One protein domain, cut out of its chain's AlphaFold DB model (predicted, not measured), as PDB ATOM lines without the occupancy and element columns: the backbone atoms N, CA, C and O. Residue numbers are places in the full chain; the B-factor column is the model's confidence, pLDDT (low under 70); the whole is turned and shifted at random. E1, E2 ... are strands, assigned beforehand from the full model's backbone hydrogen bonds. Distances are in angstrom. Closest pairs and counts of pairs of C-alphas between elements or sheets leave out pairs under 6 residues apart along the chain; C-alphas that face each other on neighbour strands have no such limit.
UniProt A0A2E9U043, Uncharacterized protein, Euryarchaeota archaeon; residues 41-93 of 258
ATOM      1  N   LYS A  41     226.431 203.628 190.564       72.31
ATOM      2  CA  LYS A  41     227.876 203.747 190.305       72.31
ATOM      3  C   LYS A  41     228.457 202.445 189.780       72.31
ATOM      4  O   LYS A  41     229.366 202.433 188.961       72.31
ATOM      5  N   LYS A  42     227.930 201.335 190.287       76.88
ATOM      6  CA  LYS A  42     228.302 199.989 189.869       76.88
ATOM      7  C   LYS A  42     227.047 199.242 189.492       76.88
ATOM      8  O   LYS A  42     226.102 199.199 190.287       76.88
ATOM      9  N   VAL A  43     227.072 198.658 188.308       77.62
ATOM     10  CA  VAL A  43     225.981 197.862 187.761       77.62
ATOM     11  C   VAL A  43     226.527 196.516 187.312       77.62
ATOM     12  O   VAL A  43     227.688 196.408 186.929       77.62
ATOM     13  N   CYS A  44     225.715 195.475 187.394       73.75
ATOM     14  CA  CYS A  44     226.052 194.155 186.884       73.75
ATOM     15  C   CYS A  44     225.023 193.774 185.829       73.75
ATOM     16  O   CYS A  44     223.832 193.751 186.124       73.75
ATOM     17  N   SER A  45     225.467 193.491 184.609       75.75
ATOM     18  CA  SER A  45     224.604 192.945 183.564       75.75
ATOM     19  C   SER A  45     224.890 191.462 183.390       75.75
ATOM     20  O   SER A  45     226.048 191.047 183.351       75.75
ATOM     21  N   GLU A  46     223.850 190.650 183.211       75.00
ATOM     22  CA  GLU A  46     224.006 189.211 182.960       75.00
ATOM     23  C   GLU A  46     224.783 188.929 181.659       75.00
ATOM     24  O   GLU A  46     225.489 187.927 181.552       75.00
ATOM     25  N   GLN A  47     224.700 189.837 180.683       68.81
ATOM     26  CA  GLN A  47     225.348 189.684 179.381       68.81
ATOM     27  C   GLN A  47     226.812 190.151 179.358       68.81
ATOM     28  O   GLN A  47     227.596 189.630 178.564       68.81
ATOM     29  N   TRP A  48     227.183 191.109 180.216       70.19
ATOM     30  CA  TRP A  48     228.456 191.844 180.118       70.19
ATOM     31  C   TRP A  48     229.261 191.903 181.425       70.19
ATOM     32  O   TRP A  48     230.386 192.398 181.433       70.19
ATOM     33  N   GLY A  49     228.729 191.342 182.513       77.69
ATOM     34  CA  GLY A  49     229.379 191.307 183.820       77.69
ATOM     35  C   GLY A  49     229.280 192.631 184.576       77.69
ATOM     36  O   GLY A  49     228.340 193.406 184.401       77.69
ATOM     37  N   GLU A  50     230.246 192.874 185.459       80.00
ATOM     38  CA  GLU A  50     230.319 194.104 186.248       80.00
ATOM     39  C   GLU A  50     230.789 195.278 185.374       80.00
ATOM     40  O   GLU A  50     231.825 195.201 184.712       80.00
ATOM     41  N   GLY A  51     230.032 196.374 185.389       81.69
ATOM     42  CA  GLY A  51     230.319 197.612 184.670       81.69
ATOM     43  C   GLY A  51     230.239 198.838 185.578       81.69
ATOM     44  O   GLY A  51     229.541 198.852 186.601       81.69
ATOM     45  N   GLU A  52     230.970 199.885 185.204       79.12
ATOM     46  CA  GLU A  52     230.940 201.182 185.882       79.12
ATOM     47  C   GLU A  52     230.138 202.174 185.037       79.12
ATOM     48  O   GLU A  52     230.416 202.393 183.860       79.12
ATOM     49  N   THR A  53     229.097 202.754 185.625       81.31
ATOM     50  CA  THR A  53     228.259 203.756 184.951       81.31
ATOM     51  C   THR A  53     229.034 205.059 184.795       81.31
ATOM     52  O   THR A  53     229.608 205.562 185.767       81.31
ATOM     53  N   ILE A  54     229.006 205.641 183.600       76.88
ATOM     54  CA  ILE A  54     229.676 206.908 183.323       76.88
ATOM     55  C   ILE A  54     228.852 208.055 183.911       76.88
ATOM     56  O   ILE A  54     227.646 208.190 183.704       76.88
ATOM     57  N   PHE A  55     229.529 208.905 184.671       71.12
ATOM     58  CA  PHE A  55     228.908 210.033 185.345       71.12
ATOM     59  C   PHE A  55     228.366 211.068 184.348       71.12
ATOM     60  O   PHE A  55     229.089 211.500 183.451       71.12
ATOM     61  N   GLY A  56     227.115 211.502 184.532       65.69
ATOM     62  CA  GLY A  56     226.471 212.510 183.679       65.69
ATOM     63  C   GLY A  56     226.118 212.033 182.264       65.69
ATOM     64  O   GLY A  56     225.751 212.854 181.430       65.69
ATOM     65  N   GLN A  57     226.243 210.733 181.987       71.12
ATOM     66  CA  GLN A  57     225.855 210.090 180.729       71.12
ATOM     67  C   GLN A  57     224.700 209.120 181.018       71.12
ATOM     68  O   GLN A  57     224.858 207.904 181.134       71.12
ATOM     69  N   HIS A  58     223.538 209.703 181.312       69.88
ATOM     70  CA  HIS A  58     222.336 208.982 181.710       69.88
ATOM     71  C   HIS A  58     221.096 209.785 181.302       69.88
ATOM     72  O   HIS A  58     221.160 211.008 181.167       69.88
ATOM     73  N   ALA A  59     219.963 209.112 181.107       75.88
ATOM     74  CA  ALA A  59     218.732 209.785 180.698       75.88
ATOM     75  C   ALA A  59     218.204 210.750 181.781       75.88
ATOM     76  O   ALA A  59     218.541 210.638 182.968       75.88
ATOM     77  N   VAL A  60     217.351 211.694 181.361       73.38
ATOM     78  CA  VAL A  60     216.638 212.604 182.267       73.38
ATOM     79  C   VAL A  60     215.848 211.769 183.284       73.38
ATOM     80  O   VAL A  60     215.068 210.909 182.867       73.38
ATOM     81  N   PRO A  61     216.044 211.989 184.599       76.25
ATOM     82  CA  PRO A  61     215.288 211.283 185.623       76.25
ATOM     83  C   PRO A  61     213.788 211.555 185.488       76.25
ATOM     84  O   PRO A  61     213.374 212.674 185.175       76.25
ATOM     85  N   ASP A  62     212.971 210.542 185.752       75.12
ATOM     86  CA  ASP A  62     211.518 210.680 185.787       75.12
ATOM     87  C   ASP A  62     211.028 211.464 187.025       75.12
ATOM     88  O   ASP A  62     211.805 211.884 187.887       75.12
ATOM     89  N   GLU A  63     209.709 211.658 187.143       67.12
ATOM     90  CA  GLU A  63     209.067 212.356 188.274       67.12
ATOM     91  C   GLU A  63     209.368 211.716 189.647       67.12
ATOM     92  O   GLU A  63     209.143 212.335 190.691       67.12
ATOM     93  N   ASN A  64     209.890 210.487 189.662       64.75
ATOM     94  CA  ASN A  64     210.266 209.738 190.851       64.75
ATOM     95  C   ASN A  64     211.786 209.722 191.104       64.75
ATOM     96  O   ASN A  64     212.222 209.154 192.109       64.75
ATOM     97  N   GLY A  65     212.581 210.379 190.254       65.62
ATOM     98  CA  GLY A  65     214.037 210.452 190.367       65.62
ATOM     99  C   GLY A  65     214.757 209.174 189.929       65.62
ATOM    100  O   GLY A  65     215.930 208.999 190.280       65.62
ATOM    101  N   PHE A  66     214.076 208.288 189.193       71.44
ATOM    102  CA  PHE A  66     214.669 207.103 188.581       71.44
ATOM    103  C   PHE A  66     215.110 207.409 187.152       71.44
ATOM    104  O   PHE A  66     214.433 208.104 186.398       71.44
ATOM    105  N   VAL A  67     216.267 206.871 186.777       74.19
ATOM    106  CA  VAL A  67     216.808 206.995 185.424       74.19
ATOM    107  C   VAL A  67     216.557 205.694 184.675       74.19
ATOM    108  O   VAL A  67     216.854 204.623 185.200       74.19
ATOM    109  N   SER A  68     216.004 205.778 183.466       75.62
ATOM    110  CA  SER A  68     215.606 204.612 182.668       75.62
ATOM    111  C   SER A  68     216.782 203.885 182.009       75.62
ATOM    112  O   SER A  68     216.766 202.655 181.920       75.62
ATOM    113  N   HIS A  69     217.806 204.628 181.577       81.00
ATOM    114  CA  HIS A  69     218.965 204.091 180.864       81.00
ATOM    115  C   HIS A  69     220.273 204.781 181.272       81.00
ATOM    116  O   HIS A  69     220.291 205.987 181.540       81.00
ATOM    117  N   TYR A  70     221.362 204.010 181.278       79.25
ATOM    118  CA  TYR A  70     222.710 204.451 181.636       79.25
ATOM    119  C   TYR A  70     223.718 204.114 180.540       79.25
ATOM    120  O   TYR A  70     223.634 203.047 179.929       79.25
ATOM    121  N   ASP A  71     224.724 204.970 180.379       83.94
ATOM    122  CA  ASP A  71     225.915 204.635 179.605       83.94
ATOM    123  C   ASP A  71     226.924 203.964 180.536       83.94
ATOM    124  O   ASP A  71     227.387 204.542 181.528       83.94
ATOM    125  N   VAL A  72     227.224 202.697 180.260       80.69
ATOM    126  CA  VAL A  72     228.009 201.839 181.149       80.69
ATOM    127  C   VAL A  72     229.303 201.445 180.465       80.69
ATOM    128  O   VAL A  72     229.317 200.938 179.345       80.69
ATOM    129  N   GLN A  73     230.413 201.664 181.158       83.56
ATOM    130  CA  GLN A  73     231.718 201.188 180.746       83.56
ATOM    131  C   GLN A  73     231.922 199.760 181.260       83.56
ATOM    132  O   GLN A  73     232.078 199.528 182.461       83.56
ATOM    133  N   PHE A  74     231.933 198.806 180.335       81.38
ATOM    134  CA  PHE A  74     232.290 197.411 180.579       81.38
ATOM    135  C   PHE A  74     233.727 197.139 180.102       81.38
ATOM    136  O   PHE A  74     234.348 197.971 179.434       81.38
ATOM    137  N   GLU A  75     234.273 195.954 180.401       76.00
ATOM    138  CA  GLU A  75     235.655 195.581 180.038       76.00
ATOM    139  C   GLU A  75     235.928 195.678 178.522       76.00
ATOM    140  O   GLU A  75     237.030 196.017 178.094       76.00
ATOM    141  N   HIS A  76     234.911 195.427 177.698       75.62
ATOM    142  CA  HIS A  76     235.018 195.426 176.238       75.62
ATOM    143  C   HIS A  76     234.697 196.785 175.586       75.62
ATOM    144  O   HIS A  76     234.741 196.889 174.357       75.62
ATOM    145  N   GLY A  77     234.368 197.818 176.370       80.19
ATOM    146  CA  GLY A  77     234.062 199.159 175.872       80.19
ATOM    147  C   GLY A  77     232.862 199.817 176.553       80.19
ATOM    148  O   GLY A  77     232.276 199.281 177.488       80.19
ATOM    149  N   ILE A  78     232.510 201.009 176.072       81.88
ATOM    150  CA  ILE A  78     231.346 201.763 176.547       81.88
ATOM    151  C   ILE A  78     230.118 201.273 175.783       81.88
ATOM    152  O   ILE A  78     230.118 201.270 174.550       81.88
ATOM    153  N   VAL A  79     229.095 200.847 176.515       81.88
ATOM    154  CA  VAL A  79     227.784 200.499 175.972       81.88
ATOM    155  C   VAL A  79     226.819 201.603 176.377       81.88
ATOM    156  O   VAL A  79     226.584 201.832 177.562       81.88
ATOM    157  N   GLU A  80     226.301 202.304 175.376       82.19
ATOM    158  CA  GLU A  80     225.367 203.411 175.556       82.19
ATOM    159  C   GLU A  80     223.926 202.898 175.719       82.19
ATOM    160  O   GLU A  80     223.541 201.882 175.130       82.19
ATOM    161  N   ASN A  81     223.121 203.633 176.485       75.94
ATOM    162  CA  ASN A  81     221.679 203.455 176.652       75.94
ATOM    163  C   ASN A  81     221.246 202.066 177.172       75.94
ATOM    164  O   ASN A  81     220.266 201.482 176.698       75.94
ATOM    165  N   VAL A  82     221.951 201.535 178.172       78.50
ATOM    166  CA  VAL A  82     221.605 200.249 178.792       78.50
ATOM    167  C   VAL A  82     220.479 200.435 179.810       78.50
ATOM    168  O   VAL A  82     220.581 201.258 180.722       78.50
ATOM    169  N   SER A  83     219.389 199.680 179.653       79.88
ATOM    170  CA  SER A  83     218.207 199.690 180.526       79.88
ATOM    171  C   SER A  83     218.508 199.188 181.934       79.88
ATOM    172  O   SER A  83     219.220 198.203 182.117       79.88
ATOM    173  N   VAL A  84     217.863 199.797 182.930       72.38
ATOM    174  CA  VAL A  84     217.890 199.296 184.319       72.38
ATOM    175  C   VAL A  84     217.211 197.930 184.462       72.38
ATOM    176  O   VAL A  84     217.503 197.196 185.392       72.38
ATOM    177  N   GLU A  85     216.331 197.549 183.534       77.75
ATOM    178  CA  GLU A  85     215.704 196.219 183.530       77.75
ATOM    179  C   GLU A  85     216.707 195.088 183.250       77.75
ATOM    180  O   GLU A  85     216.508 193.969 183.716       77.75
ATOM    181  N   ASP A  86     217.797 195.386 182.540       75.75
ATOM    182  CA  ASP A  86     218.803 194.406 182.114       75.75
ATOM    183  C   ASP A  86     220.059 194.413 183.009       75.75
ATOM    184  O   ASP A  86     221.082 193.794 182.675       75.75
ATOM    185  N   MET A  87     220.020 195.155 184.126       75.00
ATOM    186  CA  MET A  87     221.170 195.369 185.004       75.00
ATOM    187  C   MET A  87     220.800 195.501 186.484       75.00
ATOM    188  O   MET A  87     219.922 196.268 186.869       75.00
ATOM    189  N   ASP A  88     221.587 194.859 187.339       78.44
ATOM    190  CA  ASP A  88     221.490 194.987 188.788       78.44
ATOM    191  C   ASP A  88     222.382 196.120 189.306       78.44
ATOM    192  O   ASP A  88     223.604 196.106 189.145       78.44
ATOM    193  N   ILE A  89     221.788 197.097 189.992       77.81
ATOM    194  CA  ILE A  89     222.526 198.197 190.624       77.81
ATOM    195  C   ILE A  89     223.133 197.707 191.947       77.81
ATOM    196  O   ILE A  89     222.437 197.546 192.949       77.81
ATOM    197  N   LEU A  90     224.453 197.509 191.972       79.88
ATOM    198  CA  LEU A  90     225.183 197.026 193.151       79.88
ATOM    199  C   LEU A  90     225.464 198.137 194.169       79.88
ATOM    200  O   LEU A  90     225.621 197.883 195.364       79.88
ATOM    201  N   THR A  91     225.603 199.384 193.717       76.31
ATOM    202  CA  THR A  91     225.887 200.529 194.592       76.31
ATOM    203  C   THR A  91     225.267 201.791 194.014       76.31
ATOM    204  O   THR A  91     225.538 202.147 192.868       76.31
ATOM    205  N   MET A  92     224.464 202.474 194.829       62.62
ATOM    206  CA  MET A  92     223.894 203.787 194.530       62.62
ATOM    207  C   MET A  92     224.725 204.858 195.236       62.62
ATOM    208  O   MET A  92     224.989 204.741 196.436       62.62
ATOM    209  N   GLU A  93     225.136 205.895 194.516       53.09
ATOM    210  CA  GLU A  93     225.811 207.059 195.088       53.09
ATOM    211  C   GLU A  93     225.117 208.306 194.539       53.09
ATOM    212  O   GLU A  93     225.127 208.558 193.335       53.09
TER     213      GLU A  93
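AT A GLANCE: This is residues 41 to 93 of the 258 residues of an uncharacterized protein of Euryarchaeota archaeon (UniProt A0A2E9U043). The domain is one small, strongly twisted antiparallel sheet of five strands, with the loop of residues 59 to 68 reaching to one end of its longest axis. The 53 printed residues hold E1 to E5 and no named helix: all strand, sheet order E4 E3 E2 E1 E5. E1 to E4 form a meander, each strand the antiparallel neighbour of the one before. It is compact, radius of gyration of the C-alphas 10.3 A, spanning 33 by 18 by 17 A.

IN THESE COORDINATES: E1, residues 41 to 45, 13.1 A, begins at C-alpha 41 (227.876, 203.747, 190.305). E2, residues 49 to 58, 19.1 A, bends by 101 degrees at residue 55. E3 is residues 69 to 74, 14.9 A; E4, residues 77 to 83, 16.5 A. E5, residues 87 to 92, 13.0 A, ends at C-alpha 92 (223.894, 203.787, 194.530).

HOW THE PARTS SIT: Within hydrogen-bond range are N 88 and O 44 of E5 and E1, N 51 and O 43 of hairpin E1 and E2, N 54 and O 71 of hairpin E2 and E3, and N 79 and O 72 of hairpin E3 and E4, each 2.8 A. Edge strands E4 and E5 meet only through their link.

THE WHOLE: The C-alphas farthest apart, of Glu 63 and His 76, are 33.2 A apart. The printed part has no cut and no long link. pLDDT is under 70 at residues 47, 56, 58, 63 to 65 and 92 to 93.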